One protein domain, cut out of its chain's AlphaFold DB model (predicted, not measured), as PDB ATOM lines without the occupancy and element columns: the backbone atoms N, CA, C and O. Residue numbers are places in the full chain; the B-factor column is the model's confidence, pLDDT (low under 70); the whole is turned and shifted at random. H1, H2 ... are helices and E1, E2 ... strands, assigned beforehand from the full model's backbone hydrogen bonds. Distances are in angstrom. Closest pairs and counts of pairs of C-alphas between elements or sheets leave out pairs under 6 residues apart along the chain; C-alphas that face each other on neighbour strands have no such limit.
ATOM      1  N   PRO A 707       7.248 101.616 -25.538       92.31
ATOM      2  CA  PRO A 707       7.049 101.039 -26.864       92.31
ATOM      3  C   PRO A 707       7.606  99.614 -26.957       92.31
ATOM      4  O   PRO A 707       8.592  99.286 -26.301       92.31
ATOM      5  N   GLY A 708       6.977  98.762 -27.768       86.88
ATOM      6  CA  GLY A 708       7.444  97.387 -27.985       86.88
ATOM      7  C   GLY A 708       8.841  97.303 -28.610       86.88
ATOM      8  O   GLY A 708       9.596  96.402 -28.272       86.88
ATOM      9  N   GLU A 709       9.194  98.276 -29.450       89.75
ATOM     10  CA  GLU A 709      10.516  98.434 -30.080       89.75
ATOM     11  C   GLU A 709      11.640  98.738 -29.072       89.75
ATOM     12  O   GLU A 709      12.802  98.469 -29.348       89.75
ATOM     13  N   GLU A 710      11.302  99.266 -27.890       90.19
ATOM     14  CA  GLU A 710      12.258  99.593 -26.821       90.19
ATOM     15  C   GLU A 710      12.379  98.475 -25.769       90.19
ATOM     16  O   GLU A 710      13.058  98.641 -24.752       90.19
ATOM     17  N   LEU A 711      11.692  97.342 -25.961       89.94
ATOM     18  CA  LEU A 711      11.826  96.193 -25.069       89.94
ATOM     19  C   LEU A 711      13.204  95.545 -25.211       89.94
ATOM     20  O   LEU A 711      13.729  95.389 -26.310       89.94
ATOM     21  N   ASP A 712      13.750  95.088 -24.086       91.94
ATOM     22  CA  ASP A 712      14.962  94.273 -24.082       91.94
ATOM     23  C   ASP A 712      14.756  92.987 -24.905       91.94
ATOM     24  O   ASP A 712      13.701  92.347 -24.818       91.94
ATOM     25  N   PHE A 713      15.772  92.581 -25.673       87.88
ATOM     26  CA  PHE A 713      15.711  91.405 -26.546       87.88
ATOM     27  C   PHE A 713      15.337  90.119 -25.793       87.88
ATOM     28  O   PHE A 713      14.723  89.223 -26.380       87.88
ATOM     29  N   LYS A 714      15.655  90.024 -24.491       87.88
ATOM     30  CA  LYS A 714      15.273  88.890 -23.639       87.88
ATOM     31  C   LYS A 714      13.763  88.792 -23.446       87.88
ATOM     32  O   LYS A 714      13.226  87.697 -23.350       87.88
ATOM     33  N   LEU A 715      13.058  89.924 -23.429       88.69
ATOM     34  CA  LEU A 715      11.597  89.973 -23.318       88.69
ATOM     35  C   LEU A 715      10.879  89.695 -24.642       88.69
ATOM     36  O   LEU A 715       9.667  89.477 -24.646       88.69
ATOM     37  N   LEU A 716      11.608  89.730 -25.757       89.25
ATOM     38  CA  LEU A 716      11.093  89.380 -27.080       89.25
ATOM     39  C   LEU A 716      11.248  87.882 -27.383       89.25
ATOM     40  O   LEU A 716      10.650  87.392 -28.344       89.25
ATOM     41  N   GLN A 717      11.995  87.142 -26.553       89.31
ATOM     42  CA  GLN A 717      12.118  85.694 -26.687       89.31
ATOM     43  C   GLN A 717      10.761  84.994 -26.482       89.31
ATOM     44  O   GLN A 717       9.917  85.476 -25.721       89.31
ATOM     45  N   PRO A 718      10.512  83.856 -27.155       86.25
ATOM     46  CA  PRO A 718       9.295  83.085 -26.946       86.25
ATOM     47  C   PRO A 718       9.207  82.522 -25.522       86.25
ATOM     48  O   PRO A 718      10.043  81.722 -25.108       86.25
ATOM     49  N   PHE A 719       8.141  82.876 -24.815       90.00
ATOM     50  CA  PHE A 719       7.775  82.323 -23.519       90.00
ATOM     51  C   PHE A 719       6.958  81.041 -23.686       90.00
ATOM     52  O   PHE A 719       6.032  80.998 -24.498       90.00
ATOM     53  N   ASP A 720       7.208  80.033 -22.858       86.81
ATOM     54  CA  ASP A 720       6.310  78.889 -22.713       86.81
ATOM     55  C   ASP A 720       5.050  79.335 -21.957       86.81
ATOM     56  O   ASP A 720       5.137  79.891 -20.859       86.81
ATOM     57  N   LEU A 721       3.863  79.121 -22.532       87.00
ATOM     58  CA  LEU A 721       2.596  79.423 -21.866       87.00
ATOM     59  C   LEU A 721       2.241  78.277 -20.916       87.00
ATOM     60  O   LEU A 721       1.899  77.184 -21.339       87.00
ATOM     61  N   LEU A 722       2.281  78.523 -19.613       83.19
ATOM     62  CA  LEU A 722       2.082  77.496 -18.592       83.19
ATOM     63  C   LEU A 722       0.627  77.363 -18.157       83.19
ATOM     64  O   LEU A 722       0.129  76.259 -17.969       83.19
ATOM     65  N   HIS A 723      -0.056  78.490 -17.966       81.56
ATOM     66  CA  HIS A 723      -1.437  78.519 -17.497       81.56
ATOM     67  C   HIS A 723      -2.148  79.789 -17.963       81.56
ATOM     68  O   HIS A 723      -1.503  80.765 -18.347       81.56
ATOM     69  N   LEU A 724      -3.484  79.817 -17.900       86.06
ATOM     70  CA  LEU A 724      -4.208  81.068 -18.078       86.06
ATOM     71  C   LEU A 724      -5.472  81.192 -17.236       86.06
ATOM     72  O   LEU A 724      -6.313  80.293 -17.173       86.06
ATOM     73  N   VAL A 725      -5.652  82.377 -16.660       83.50
ATOM     74  CA  VAL A 725      -6.772  82.700 -15.777       83.50
ATOM     75  C   VAL A 725      -7.501  83.921 -16.315       83.50
ATOM     76  O   VAL A 725      -6.900  84.933 -16.657       83.50
ATOM     77  N   VAL A 726      -8.831  83.835 -16.387       83.25
ATOM     78  CA  VAL A 726      -9.673  84.979 -16.764       83.25
ATOM     79  C   VAL A 726     -10.225  85.608 -15.498       83.25
ATOM     80  O   VAL A 726     -11.092  85.031 -14.841       83.25
ATOM     81  N   GLU A 727      -9.764  86.811 -15.185       78.44
ATOM     82  CA  GLU A 727     -10.154  87.549 -13.990       78.44
ATOM     83  C   GLU A 727     -11.036  88.754 -14.321       78.44
ATOM     84  O   GLU A 727     -10.836  89.486 -15.292       78.44
ATOM     85  N   LYS A 728     -12.025  89.023 -13.464       75.56
ATOM     86  CA  LYS A 728     -12.877  90.214 -13.571       75.56
ATOM     87  C   LYS A 728     -12.380  91.270 -12.589       75.56
ATOM     88  O   LYS A 728     -12.670  91.181 -11.398       75.56
ATOM     89  N   LYS A 729     -11.679  92.299 -13.077       72.44
ATOM     90  CA  LYS A 729     -11.172  93.405 -12.243       72.44
ATOM     91  C   LYS A 729     -11.981  94.689 -12.447       72.44
ATOM     92  O   LYS A 729     -12.631  94.912 -13.469       72.44
ATOM     93  N   TYR A 730     -11.962  95.562 -11.443       67.25
ATOM     94  CA  TYR A 730     -12.611  96.872 -11.506       67.25
ATOM     95  C   TYR A 730     -11.564  97.953 -11.757       67.25
ATOM     96  O   TYR A 730     -10.699  98.182 -10.916       67.25
ATOM     97  N   LYS A 731     -11.672  98.667 -12.881       63.22
ATOM     98  CA  LYS A 731     -10.840  99.843 -13.152       63.22
ATOM     99  C   LYS A 731     -11.586 101.092 -12.683       63.22
ATOM    100  O   LYS A 731     -12.693 101.376 -13.154       63.22
ATOM    101  N   LYS A 732     -11.005 101.833 -11.735       52.66
ATOM    102  CA  LYS A 732     -11.491 103.167 -11.348       52.66
ATOM    103  C   LYS A 732     -11.027 104.188 -12.388       52.66
ATOM    104  O   LYS A 732      -9.842 104.249 -12.701       52.66
ATOM    105  N   ARG A 733     -11.952 104.998 -12.907       55.62
ATOM    106  CA  ARG A 733     -11.644 106.198 -13.698       55.62
ATOM    107  C   ARG A 733     -12.508 107.337 -13.147       55.62
ATOM    108  O   ARG A 733     -13.693 107.412 -13.465       55.62
ATOM    109  N   GLY A 734     -11.941 108.150 -12.254       65.94
ATOM    110  CA  GLY A 734     -12.717 109.072 -11.409       65.94
ATOM    111  C   GLY A 734     -13.676 108.313 -10.477       65.94
ATOM    112  O   GLY A 734     -13.308 107.266  -9.941       65.94
ATOM    113  N   ASP A 735     -14.920 108.785 -10.350       51.44
ATOM    114  CA  ASP A 735     -15.967 108.164  -9.514       51.44
ATOM    115  C   ASP A 735     -16.649 106.932 -10.135       51.44
ATOM    116  O   ASP A 735     -17.391 106.212  -9.463       51.44
ATOM    117  N   ARG A 736     -16.405 106.636 -11.417       50.47
ATOM    118  CA  ARG A 736     -17.033 105.495 -12.101       50.47
ATOM    119  C   ARG A 736     -16.128 104.261 -12.040       50.47
ATOM    120  O   ARG A 736     -14.969 104.291 -12.459       50.47
ATOM    121  N   ARG A 737     -16.676 103.141 -11.551       63.03
ATOM    122  CA  ARG A 737     -16.045 101.811 -11.619       63.03
ATOM    123  C   ARG A 737     -16.499 101.111 -12.897       63.03
ATOM    124  O   ARG A 737     -17.664 100.739 -13.006       63.03
ATOM    125  N   ARG A 738     -15.591 100.903 -13.853       69.69
ATOM    126  CA  ARG A 738     -15.864 100.073 -15.037       69.69
ATOM    127  C   ARG A 738     -15.318  98.669 -14.788       69.69
ATOM    128  O   ARG A 738     -14.164  98.520 -14.388       69.69
ATOM    129  N   ARG A 739     -16.149  97.647 -15.002       71.75
ATOM    130  CA  ARG A 739     -15.698  96.248 -15.027       71.75
ATOM    131  C   ARG A 739     -14.856  96.042 -16.284       71.75
ATOM    132  O   ARG A 739     -15.326  96.355 -17.375       71.75
ATOM    133  N   VAL A 740     -13.634  95.559 -16.112       78.94
ATOM    134  CA  VAL A 740     -12.734  95.163 -17.198       78.94
ATOM    135  C   VAL A 740     -12.357  93.710 -16.946       78.94
ATOM    136  O   VAL A 740     -12.019  93.337 -15.821       78.94
ATOM    137  N   ILE A 741     -12.492  92.882 -17.972       83.25
ATOM    138  CA  ILE A 741     -12.093  91.479 -17.906       83.25
ATOM    139  C   ILE A 741     -10.648  91.418 -18.382       83.25
ATOM    140  O   ILE A 741     -10.328  92.002 -19.413       83.25
ATOM    141  N   TYR A 742      -9.798  90.766 -17.603       88.00
ATOM    142  CA  TYR A 742      -8.415  90.504 -17.956       88.00
ATOM    143  C   TYR A 742      -8.221  89.007 -18.140       88.00
ATOM    144  O   TYR A 742      -8.867  88.207 -17.464       88.00
ATOM    145  N   THR A 743      -7.311  88.652 -19.033       90.38
ATOM    146  CA  THR A 743      -6.723  87.324 -19.096       90.38
ATOM    147  C   THR A 743      -5.267  87.434 -18.672       90.38
ATOM    148  O   THR A 743      -4.504  88.182 -19.283       90.38
ATOM    149  N   ASP A 744      -4.916  86.702 -17.623       90.81
ATOM    150  CA  ASP A 744      -3.559  86.553 -17.124       90.81
ATOM    151  C   ASP A 744      -2.990  85.260 -17.699       90.81
ATOM    152  O   ASP A 744      -3.536  84.179 -17.478       90.81
ATOM    153  N   LEU A 745      -1.936  85.406 -18.491       91.25
ATOM    154  CA  LEU A 745      -1.193  84.337 -19.140       91.25
ATOM    155  C   LEU A 745       0.056  84.093 -18.293       91.25
ATOM    156  O   LEU A 745       0.914  84.966 -18.205       91.25
ATOM    157  N   TYR A 746       0.126  82.952 -17.622       89.50
ATOM    158  CA  TYR A 746       1.282  82.564 -16.822       89.50
ATOM    159  C   TYR A 746       2.303  81.928 -17.745       89.50
ATOM    160  O   TYR A 746       1.976  80.998 -18.480       89.50
ATOM    161  N   CYS A 747       3.517  82.448 -17.719       91.62
ATOM    162  CA  CYS A 747       4.539  82.199 -18.715       91.62
ATOM    163  C   CYS A 747       5.868  81.846 -18.052       91.62
ATOM    164  O   CYS A 747       6.111  82.247 -16.915       91.62
ATOM    165  N   TYR A 748       6.728  81.143 -18.780       89.81
ATOM    166  CA  TYR A 748       8.091  80.827 -18.366       89.81
ATOM    167  C   TYR A 748       9.076  81.075 -19.505       89.81
ATOM    168  O   TYR A 748       8.806  80.738 -20.655       89.81
ATOM    169  N   GLU A 749      10.219  81.653 -19.168       90.00
ATOM    170  CA  GLU A 749      11.392  81.756 -20.033       90.00
ATOM    171  C   GLU A 749      12.616  81.413 -19.173       90.00
ATOM    172  O   GLU A 749      12.629  81.706 -17.976       90.00
ATOM    173  N   LYS A 750      13.605  80.730 -19.751       85.62
ATOM    174  CA  LYS A 750      14.703  80.098 -19.013       85.62
ATOM    175  C   LYS A 750      15.564  81.101 -18.243       85.62
ATOM    176  O   LYS A 750      15.959  80.829 -17.116       85.62
ATOM    177  N   GLU A 751      15.865  82.256 -18.823       86.06
ATOM    178  CA  GLU A 751      16.695  83.275 -18.175       86.06
ATOM    179  C   GLU A 751      15.888  84.190 -17.247       86.06
ATOM    180  O   GLU A 751      16.399  84.693 -16.239       86.06
ATOM    181  N   LEU A 752      14.627  84.446 -17.592       87.88
ATOM    182  CA  LEU A 752      13.776  85.401 -16.883       87.88
ATOM    183  C   LEU A 752      12.949  84.762 -15.765       87.88
ATOM    184  O   LEU A 752      12.584  85.459 -14.810       87.88
ATOM    185  N   GLY A 753      12.712  83.455 -15.830       87.31
ATOM    186  CA  GLY A 753      11.857  82.694 -14.928       87.31
ATOM    187  C   GLY A 753      10.365  82.909 -15.196       87.31
ATOM    188  O   GLY A 753       9.943  83.317 -16.280       87.31
ATOM    189  N   GLY A 754       9.539  82.620 -14.190       88.94
ATOM    190  CA  GLY A 754       8.085  82.746 -14.290       88.94
ATOM    191  C   GLY A 754       7.602  84.199 -14.369       88.94
ATOM    192  O   GLY A 754       8.078  85.077 -13.646       88.94
ATOM    193  N   MET A 755       6.612  84.471 -15.218       92.62
ATOM    194  CA  MET A 755       6.050  85.804 -15.467       92.62
ATOM    195  C   MET A 755       4.544  85.743 -15.746       92.62
ATOM    196  O   MET A 755       4.017  84.705 -16.134       92.62
ATOM    197  N   ILE A 756       3.841  86.870 -15.594       93.19
ATOM    198  CA  ILE A 756       2.425  86.998 -15.973       93.19
ATOM    199  C   ILE A 756       2.281  88.024 -17.092       93.19
ATOM    200  O   ILE A 756       2.611  89.192 -16.909       93.19
ATOM    201  N   ILE A 757       1.702  87.630 -18.219       94.06
ATOM    202  CA  ILE A 757       1.331  88.537 -19.305       94.06
ATOM    203  C   ILE A 757      -0.171  88.803 -19.221       94.06
ATOM    204  O   ILE A 757      -1.006  87.925 -19.425       94.06
ATOM    205  N   ARG A 758      -0.529  90.040 -18.880       93.44
ATOM    206  CA  ARG A 758      -1.901  90.471 -18.611       93.44
ATOM    207  C   ARG A 758      -2.487  91.208 -19.808       93.44
ATOM    208  O   ARG A 758      -2.046  92.307 -20.150       93.44
ATOM    209  N   VAL A 759      -3.554  90.650 -20.373       92.19
ATOM    210  CA  VAL A 759      -4.269  91.177 -21.544       92.19
ATOM    211  C   VAL A 759      -5.683  91.630 -21.144       92.19
ATOM    212  O   VAL A 759      -6.376  90.888 -20.452       92.19
ATOM    213  N   PRO A 760      -6.168  92.822 -21.542       89.69
ATOM    214  CA  PRO A 760      -7.459  93.376 -21.106       89.69
ATOM    215  C   PRO A 760      -8.667  92.865 -21.915       89.69
ATOM    216  O   PRO A 760      -9.622  93.609 -22.145       89.69
ATOM    217  N   GLU A 761      -8.617  91.616 -22.370       85.88
ATOM    218  CA  GLU A 761      -9.640  90.973 -23.197       85.88
ATOM    219  C   GLU A 761      -9.785  89.496 -22.790       85.88
ATOM    220  O   GLU A 761      -8.931  88.948 -22.089       85.88
ATOM    221  N   VAL A 762     -10.878  88.845 -23.202       82.00
ATOM    222  CA  VAL A 762     -11.033  87.391 -23.040       82.00
ATOM    223  C   VAL A 762     -10.334  86.714 -24.207       82.00
ATOM    224  O   VAL A 762     -10.736  86.879 -25.355       82.00
ATOM    225  N   ILE A 763      -9.294  85.952 -23.896       78.19
ATOM    226  CA  ILE A 763      -8.606  85.107 -24.869       78.19
ATOM    227  C   ILE A 763      -9.342  83.761 -24.961       78.19
ATOM    228  O   ILE A 763      -9.960  83.323 -23.986       78.19
ATOM    229  N   ASP A 764      -9.337  83.158 -26.155       68.06
ATOM    230  CA  ASP A 764     -10.120  81.967 -26.512       68.06
ATOM    231  C   ASP A 764     -10.019  80.846 -25.456       68.06
ATOM    232  O   ASP A 764      -8.948  80.545 -24.926       68.06
ATOM    233  N   LEU A 765     -11.152  80.197 -25.171       54.94
ATOM    234  CA  LEU A 765     -11.250  79.051 -24.270       54.94
ATOM    235  C   LEU A 765     -10.451  77.838 -24.767       54.94
ATOM    236  O   LEU A 765     -10.104  77.000 -23.938       54.94
ATOM    237  N   LYS A 766     -10.122  77.743 -26.063       58.22
ATOM    238  CA  LYS A 766      -9.203  76.714 -26.582       58.22
ATOM    239  C   LYS A 766      -7.841  76.743 -25.872       58.22
ATOM    240  O   LYS A 766      -7.346  75.702 -25.452       58.22
ATOM    241  N   LEU A 767      -7.289  77.938 -25.640       59.91
ATOM    242  CA  LEU A 767      -6.004  78.130 -24.954       59.91
ATOM    243  C   LEU A 767      -6.066  77.722 -23.472       59.91
ATOM    244  O   LEU A 767      -5.055  77.313 -22.910       59.91
ATOM    245  N   LYS A 768      -7.245  77.791 -22.827       60.53
ATOM    246  CA  LYS A 768      -7.399  77.446 -21.395       60.53
ATOM    247  C   LYS A 768      -7.120  75.991 -21.087       60.53
ATOM    248  O   LYS A 768      -6.864  75.655 -19.936       60.53
ATOM    249  N   GLN A 769      -7.305  75.132 -22.075       58.78
ATOM    250  CA  GLN A 769      -7.412  73.705 -21.839       58.78
ATOM    251  C   GLN A 769      -6.038  73.051 -21.776       58.78
ATOM    252  O   GLN A 769      -5.809  72.238 -20.890       58.78
ATOM    253  N   ILE A 770      -5.138  73.436 -22.682       62.06
ATOM    254  CA  ILE A 770      -3.761  72.942 -22.732       62.06
ATOM    255  C   ILE A 770      -2.831  74.115 -23.099       62.06
ATOM    256  O   ILE A 770      -2.364  74.209 -24.226       62.06
ATOM    257  N   PRO A 771      -2.607  75.074 -22.191       60.94
ATOM    258  CA  PRO A 771      -1.770  76.250 -22.451       60.94
ATOM    259  C   PRO A 771      -0.332  75.885 -22.853       60.94
ATOM    260  O   PRO A 771       0.226  76.513 -23.745       60.94
ATOM    261  N   VAL A 772       0.204  74.809 -22.274       66.81
ATOM    262  CA  VAL A 772       1.574  74.282 -22.437       66.81
ATOM    263  C   VAL A 772       1.977  73.872 -23.857       66.81
ATOM    264  O   VAL A 772       3.163  73.692 -24.115       66.81
ATOM    265  N   ILE A 773       1.034  73.766 -24.800       65.25
ATOM    266  CA  ILE A 773       1.353  73.566 -26.229       65.25
ATOM    267  C   ILE A 773       1.502  74.887 -26.988       65.25
ATOM    268  O   ILE A 773       1.562  74.876 -28.213       65.25
ATOM    269  N   TYR A 774       1.514  76.030 -26.306       74.12
ATOM    270  CA  TYR A 774       1.673  77.333 -26.938       74.12
ATOM    271  C   TYR A 774       2.919  78.041 -26.424       74.12
ATOM    272  O   TYR A 774       3.190  78.097 -25.226       74.12
ATOM    273  N   LYS A 775       3.636  78.649 -27.361       84.44
ATOM    274  CA  LYS A 775       4.623  79.682 -27.100       84.44
ATOM    275  C   LYS A 775       4.025  81.048 -27.365       84.44
ATOM    276  O   LYS A 775       3.176  81.220 -28.244       84.44
ATOM    277  N   LEU A 776       4.475  82.015 -26.589       88.50
ATOM    278  CA  LEU A 776       3.991  83.377 -26.599       88.50
ATOM    279  C   LEU A 776       5.160  84.316 -26.863       88.50
ATOM    280  O   LEU A 776       6.178  84.208 -26.200       88.50
ATOM    281  N   SER A 777       5.006  85.262 -27.781       90.62
ATOM    282  CA  SER A 777       5.979  86.347 -27.959       90.62
ATOM    283  C   SER A 777       5.290  87.701 -27.864       90.62
ATOM    284  O   SER A 777       4.122  87.853 -28.239       90.62
ATOM    285  N   LEU A 778       5.997  88.697 -27.336       90.50
ATOM    286  CA  LEU A 778       5.527  90.077 -27.353       90.50
ATOM    287  C   LEU A 778       5.724  90.637 -28.764       90.50
ATOM    288  O   LEU A 778       6.807  90.519 -29.326       90.50
ATOM    289  N   ASN A 779       4.681  91.223 -29.351       89.06
ATOM    290  CA  ASN A 779       4.790  91.876 -30.654       89.06
ATOM    291  C   ASN A 779       5.475  93.240 -30.468       89.06
ATOM    292  O   ASN A 779       4.880  94.072 -29.779       89.06
ATOM    293  N   PRO A 780       6.662  93.506 -31.042       85.94
ATOM    294  CA  PRO A 780       7.344  94.788 -30.867       85.94
ATOM    295  C   PRO A 780       6.698  95.926 -31.676       85.94
ATOM    296  O   PRO A 780       6.728  97.079 -31.249       85.94
ATOM    297  N   ASN A 781       6.044  95.615 -32.799       84.81
ATOM    298  CA  ASN A 781       5.663  96.601 -33.809       84.81
ATOM    299  C   ASN A 781       4.421  97.409 -33.405       84.81
ATOM    300  O   ASN A 781       3.313  96.870 -33.332       84.81
ATOM    301  N   ASN A 782       4.583  98.724 -33.205       78.06
ATOM    302  CA  ASN A 782       3.493  99.656 -32.874       78.06
ATOM    303  C   ASN A 782       2.660  99.236 -31.638       78.06
ATOM    304  O   ASN A 782       1.455  99.495 -31.531       78.06
ATOM    305  N   THR A 783       3.296  98.570 -30.678       90.50
ATOM    306  CA  THR A 783       2.675  98.151 -29.419       90.50
ATOM    307  C   THR A 783       3.274  98.914 -28.243       90.50
ATOM    308  O   THR A 783       4.231  99.672 -28.362       90.50
ATOM    309  N   ASN A 784       2.655  98.775 -27.073       91.69
ATOM    310  CA  ASN A 784       3.219  99.290 -25.834       91.69
ATOM    311  C   ASN A 784       2.963  98.301 -24.707       91.69
ATOM    312  O   ASN A 784       1.866  97.723 -24.634       91.69
ATOM    313  N   PHE A 785       3.918  98.220 -23.789       95.25
ATOM    314  CA  PHE A 785       3.878  97.349 -22.624       95.25
ATOM    315  C   PHE A 785       4.192  98.117 -21.349       95.25
ATOM    316  O   PHE A 785       4.822  99.169 -21.373       95.25
ATOM    317  N   LYS A 786       3.722  97.600 -20.219       95.75
ATOM    318  CA  LYS A 786       4.118  98.089 -18.899       95.75
ATOM    319  C   LYS A 786       4.485  96.911 -18.016       95.75
ATOM    320  O   LYS A 786       3.645  96.053 -17.769       95.75
ATOM    321  N   ILE A 787       5.708  96.902 -17.517       95.69
ATOM    322  CA  ILE A 787       6.263  95.823 -16.704       95.69
ATOM    323  C   ILE A 787       6.291  96.284 -15.252       95.69
ATOM    324  O   ILE A 787       6.897  97.307 -14.934       95.69
ATOM    325  N   ILE A 788       5.604  95.556 -14.378       94.19
ATOM    326  CA  ILE A 788       5.509  95.859 -12.947       94.19
ATOM    327  C   ILE A 788       5.905  94.646 -12.112       94.19
ATOM    328  O   ILE A 788       5.837  93.511 -12.579       94.19
ATOM    329  N   ASP A 789       6.296  94.896 -10.864       92.19
ATOM    330  CA  ASP A 789       6.643  93.829  -9.928       92.19
ATOM    331  C   ASP A 789       5.378  93.039  -9.568       92.19
ATOM    332  O   ASP A 789       4.268  93.590  -9.509       92.19
ATOM    333  N   SER A 790       5.543  91.738  -9.368       89.94
ATOM    334  CA  SER A 790       4.452  90.849  -8.989       89.94
ATOM    335  C   SER A 790       4.170  90.941  -7.486       89.94
ATOM    336  O   SER A 790       5.011  91.349  -6.676       89.94
ATOM    337  N   SER A 791       2.944  90.605  -7.082       87.69
ATOM    338  CA  SER A 791       2.591  90.612  -5.663       87.69
ATOM    339  C   SER A 791       3.239  89.437  -4.917       87.69
ATOM    340  O   SER A 791       3.689  88.465  -5.519       87.69
ATOM    341  N   LYS A 792       3.263  89.485  -3.575       83.25
ATOM    342  CA  LYS A 792       3.713  88.333  -2.768       83.25
ATOM    343  C   LYS A 792       2.889  87.077  -3.048       83.25
ATOM    344  O   LYS A 792       3.442  85.987  -3.040       83.25
ATOM    345  N   GLU A 793       1.595  87.254  -3.294       81.69
ATOM    346  CA  GLU A 793       0.677  86.172  -3.639       81.69
ATOM    347  C   GLU A 793       1.026  85.577  -5.007       81.69
ATOM    348  O   GLU A 793       1.144  84.363  -5.121       81.69
ATOM    349  N   ASP A 794       1.315  86.415  -6.007       83.38
ATOM    350  CA  ASP A 794       1.741  85.953  -7.337       83.38
ATOM    351  C   ASP A 794       3.077  85.188  -7.289       83.38
ATOM    352  O   ASP A 794       3.249  84.179  -7.973       83.38
ATOM    353  N   LYS A 795       4.016  85.638  -6.446       83.44
ATOM    354  CA  LYS A 795       5.311  84.969  -6.226       83.44
ATOM    355  C   LYS A 795       5.158  83.625  -5.516       83.44
ATOM    356  O   LYS A 795       5.860  82.686  -5.863       83.44
ATOM    357  N   GLN A 796       4.265  83.531  -4.529       75.50
ATOM    358  CA  GLN A 796       4.056  82.311  -3.737       75.50
ATOM    359  C   GLN A 796       3.208  81.269  -4.460       75.50
ATOM    360  O   GLN A 796       3.526  80.088  -4.398       75.50
ATOM    361  N   ASN A 797       2.139  81.707  -5.121       71.12
ATOM    362  CA  ASN A 797       1.156  80.800  -5.695       71.12
ATOM    363  C   ASN A 797       1.474  80.443  -7.142       71.12
ATOM    364  O   ASN A 797       1.131  79.351  -7.556       71.12
ATOM    365  N   PHE A 798       2.112  81.337  -7.905       73.94
ATOM    366  CA  PHE A 798       2.293  81.156  -9.350       73.94
ATOM    367  C   PHE A 798       3.746  81.289  -9.811       73.94
ATOM    368  O   PHE A 798       4.003  81.295 -11.013       73.94
ATOM    369  N   TYR A 799       4.689  81.439  -8.873       80.50
ATOM    370  CA  TYR A 799       6.116  81.617  -9.149       80.50
ATOM    371  C   TYR A 799       6.401  82.701 -10.203       80.50
ATOM    372  O   TYR A 799       7.317  82.591 -11.014       80.50
ATOM    373  N   ALA A 800       5.608  83.775 -10.194       88.19
ATOM    374  CA  ALA A 800       5.753  84.873 -11.138       88.19
ATOM    375  C   ALA A 800       6.612  85.992 -10.549       88.19
ATOM    376  O   ALA A 800       6.298  86.523  -9.485       88.19
ATOM    377  N   ARG A 801       7.659  86.414 -11.262       91.56
ATOM    378  CA  ARG A 801       8.587  87.488 -10.867       91.56
ATOM    379  C   ARG A 801       8.124  88.879 -11.286       91.56
ATOM    380  O   ARG A 801       8.466  89.860 -10.632       91.56
ATOM    381  N   ALA A 802       7.355  88.969 -12.367       94.19
ATOM    382  CA  ALA A 802       6.867  90.229 -12.916       94.19
ATOM    383  C   ALA A 802       5.519  90.060 -13.625       94.19
ATOM    384  O   ALA A 802       5.129  88.957 -14.014       94.19
ATOM    385  N   ILE A 803       4.822  91.181 -13.812       94.44
ATOM    386  CA  ILE A 803       3.595  91.276 -14.602       94.44
ATOM    387  C   ILE A 803       3.833  92.229 -15.775       94.44
ATOM    388  O   ILE A 803       4.041  93.426 -15.575       94.44
ATOM    389  N   ILE A 804       3.727  91.714 -16.995       95.62
ATOM    390  CA  ILE A 804       3.751  92.486 -18.237       95.62
ATOM    391  C   ILE A 804       2.317  92.794 -18.646       95.62
ATOM    392  O   ILE A 804       1.518  91.908 -18.927       95.62
ATOM    393  N   GLN A 805       1.963  94.069 -18.681       94.69
ATOM    394  CA  GLN A 805       0.653  94.534 -19.114       94.69
ATOM    395  C   GLN A 805       0.690  94.856 -20.604       94.69
ATOM    396  O   GLN A 805       1.437  95.734 -21.027       94.69
ATOM    397  N   ALA A 806      -0.167  94.196 -21.378       93.44
ATOM    398  CA  ALA A 806      -0.443  94.529 -22.771       93.44
ATOM    399  C   ALA A 806      -1.706  95.404 -22.877       93.44
ATOM    400  O   ALA A 806      -2.564  95.398 -21.988       93.44
ATOM    401  N   LYS A 807      -1.855  96.169 -23.969       90.06
ATOM    402  CA  LYS A 807      -3.081  96.963 -24.210       90.06
ATOM    403  C   LYS A 807      -4.177  96.184 -24.943       90.06
ATOM    404  O   LYS A 807      -5.332  96.584 -24.839       90.06
ATOM    405  N   SER A 808      -3.835  95.110 -25.655       88.94
ATOM    406  CA  SER A 808      -4.769  94.272 -26.419       88.94
ATOM    407  C   SER A 808      -4.162  92.891 -26.692       88.94
ATOM    408  O   SER A 808      -2.949  92.721 -26.554       88.94
ATOM    409  N   LYS A 809      -4.989  91.916 -27.099       85.19
ATOM    410  CA  LYS A 809      -4.543  90.582 -27.531       85.19
ATOM    411  C   LYS A 809      -3.551  90.656 -28.696       85.19
ATOM    412  O   LYS A 809      -2.598  89.896 -28.703       85.19
ATOM    413  N   ASN A 810      -3.718  91.601 -29.624       86.38
ATOM    414  CA  ASN A 810      -2.854  91.729 -30.811       86.38
ATOM    415  C   ASN A 810      -1.405  92.134 -30.488       86.38
ATOM    416  O   ASN A 810      -0.535  92.081 -31.353       86.38
ATOM    417  N   HIS A 811      -1.137  92.547 -29.245       90.62
ATOM    418  CA  HIS A 811       0.221  92.817 -28.776       90.62
ATOM    419  C   HIS A 811       0.972  91.531 -28.404       90.62
ATOM    420  O   HIS A 811       2.127  91.586 -27.992       90.62
ATOM    421  N   VAL A 812       0.304  90.383 -28.489       87.81
ATOM    422  CA  VAL A 812       0.804  89.085 -28.070       87.81
ATOM    423  C   VAL A 812       0.600  88.096 -29.214       87.81
ATOM    424  O   VAL A 812      -0.519  87.915 -29.696       87.81
ATOM    425  N   ILE A 813       1.683  87.456 -29.643       84.31
ATOM    426  CA  ILE A 813       1.691  86.451 -30.707       84.31
ATOM    427  C   ILE A 813       1.633  85.073 -30.056       84.31
ATOM    428  O   ILE A 813       2.391  84.798 -29.128       84.31
ATOM    429  N   PHE A 814       0.744  84.209 -30.545       77.75
ATOM    430  CA  PHE A 814       0.612  82.825 -30.090       77.75
ATOM    431  C   PHE A 814       1.123  81.896 -31.185       77.75
ATOM    432  O   PHE A 814       0.635  81.951 -32.312       77.75
ATOM    433  N   LYS A 815       2.065  81.019 -30.844       74.56
ATOM    434  CA  LYS A 815       2.566  79.966 -31.728       74.56
ATOM    435  C   LYS A 815       2.301  78.613 -31.090       74.56
ATOM    436  O   LYS A 815       2.713  78.374 -29.960       74.56
ATOM    437  N   ARG A 816       1.626  77.721 -31.808       66.81
ATOM    438  CA  ARG A 816       1.415  76.347 -31.350       66.81
ATOM    439  C   ARG A 816       2.705  75.532 -31.499       66.81
ATOM    440  O   ARG A 816       3.434  75.690 -32.473       66.81
ATOM    441  N   VAL A 817       2.971  74.667 -30.532       64.56
ATOM    442  CA  VAL A 817       4.085  73.720 -30.489       64.56
ATOM    443  C   VAL A 817       3.507  72.309 -30.521       64.56
ATOM    444  O   VAL A 817       2.565  72.000 -29.789       64.56
TER     445      VAL A 817
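Overview. This is residues 707 to 817 of the 828 residues of an uncharacterized protein of Candidatus Helarchaeota archaeon (UniProt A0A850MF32). One strongly twisted sheet of seven strands folds back on itself into two leaves, E5, E6, E3 and E2 in one and E4 and E7 in the other, with E1 as the hinge. From this body the far end of the hairpin of E1 and E2, residues 730 to 739, sticks out as an arm along the longest axis, while three short helices lie round the sheet: H1 near one end of E4, H2 beside E1, and H3 on the side of E3 away from E4 and E7. The printed part has 111 residues, with three named helices and seven named strands in the order H1 E1 E2 E3 H2 E4 E5 H3 E6 E7. The sheet is mixed, in the order E5 E6 E3 E2 E1 E4 E7, and the class is mixed, helices and strands. The whole is compact, with a radius of gyration of the C-alphas of 13.7 A and spans of 43 by 31 by 28 A.

Along the chain. H1, residues 713 to 716, begins with C-alpha 713 at (15.711, 91.405, -26.546). E1, residues 719 to 733, is the longest strand by residues and measures 32.3 A from first to last C-alpha; it bends by 93 degrees at residue 722. E2, residues 736 to 749, begins with C-alpha 736 at (-17.033, 105.495, -12.101), measures 37.9 A and bends by 52 degrees at residue 739. E3, residues 753 to 759, is 19.4 A long, and H2, residues 765 to 769, follows it. E4 holds residues 774 to 778, and E5, residues 784 to 789, is 17.2 A long. H3, residues 792 to 798, is the longest helix by residues, at 9.8 A. E6 holds residues 802 to 806, and E7, residues 812 to 816, ends with C-alpha 816 at (1.415, 76.347, -31.350).

Arrangement. E1, E2 and E3 form a meander, each strand the antiparallel neighbour of the one before, and E1 and E2 as well as E2 and E3 are hairpins. Between E1 and E2, N 727 and O 742 are 2.8 A apart; between E2 and E3, N 745 and O 757 are 2.8 A apart. The pairing of E1 is staggered: residues 719 to 720 pair with E4 and residues 720 to 733 with E2. E4 is antiparallel to E1, with N 719 and O 776 at 2.7 A, and to the edge strand E7, with N 775 and O 815 at 2.8 A. On the other side of E3, E6 runs parallel to it at 28 degrees, with N 758 and O 804 at 2.8 A. The edge strand E5 is antiparallel to E6, with N 788 and O 803 at 2.9 A. The leaves face each other with 17 pairs of C-alphas within 11 A, yet E5 and E7 are apart. H1 only grazes the sheet with residues 714 to 716; its closest C-alphas to E4 are those of Leu 716 and Leu 778, 5.6 A. H2 is on the sheet at a height of 7.2 A, only just over none of the strands, as 2 of its C-alphas fall on E2; the C-alphas of Leu 724 in E1 and Lys 768 come within 5.9 A. H3 only grazes the sheet with residues 794 to 798, and H1, H2 and H3 are apart from one another. Every O i to N i+4 pair is within hydrogen-bond range in H3; H2 has 0 of 1, but 2 of 2 O i to N i+3 pairs, and H1 is too short for an i+4 pair.

Size, cuts and confidence. The two C-alphas farthest apart are those of Asp 735 and Val 817, at 45.0 A. The printed part has no cut, and the links between its named elements are tight. The mean pLDDT of the printed part is 82.0; it is under 70 at residues 730 to 738, 764 to 773 and 816 to 817.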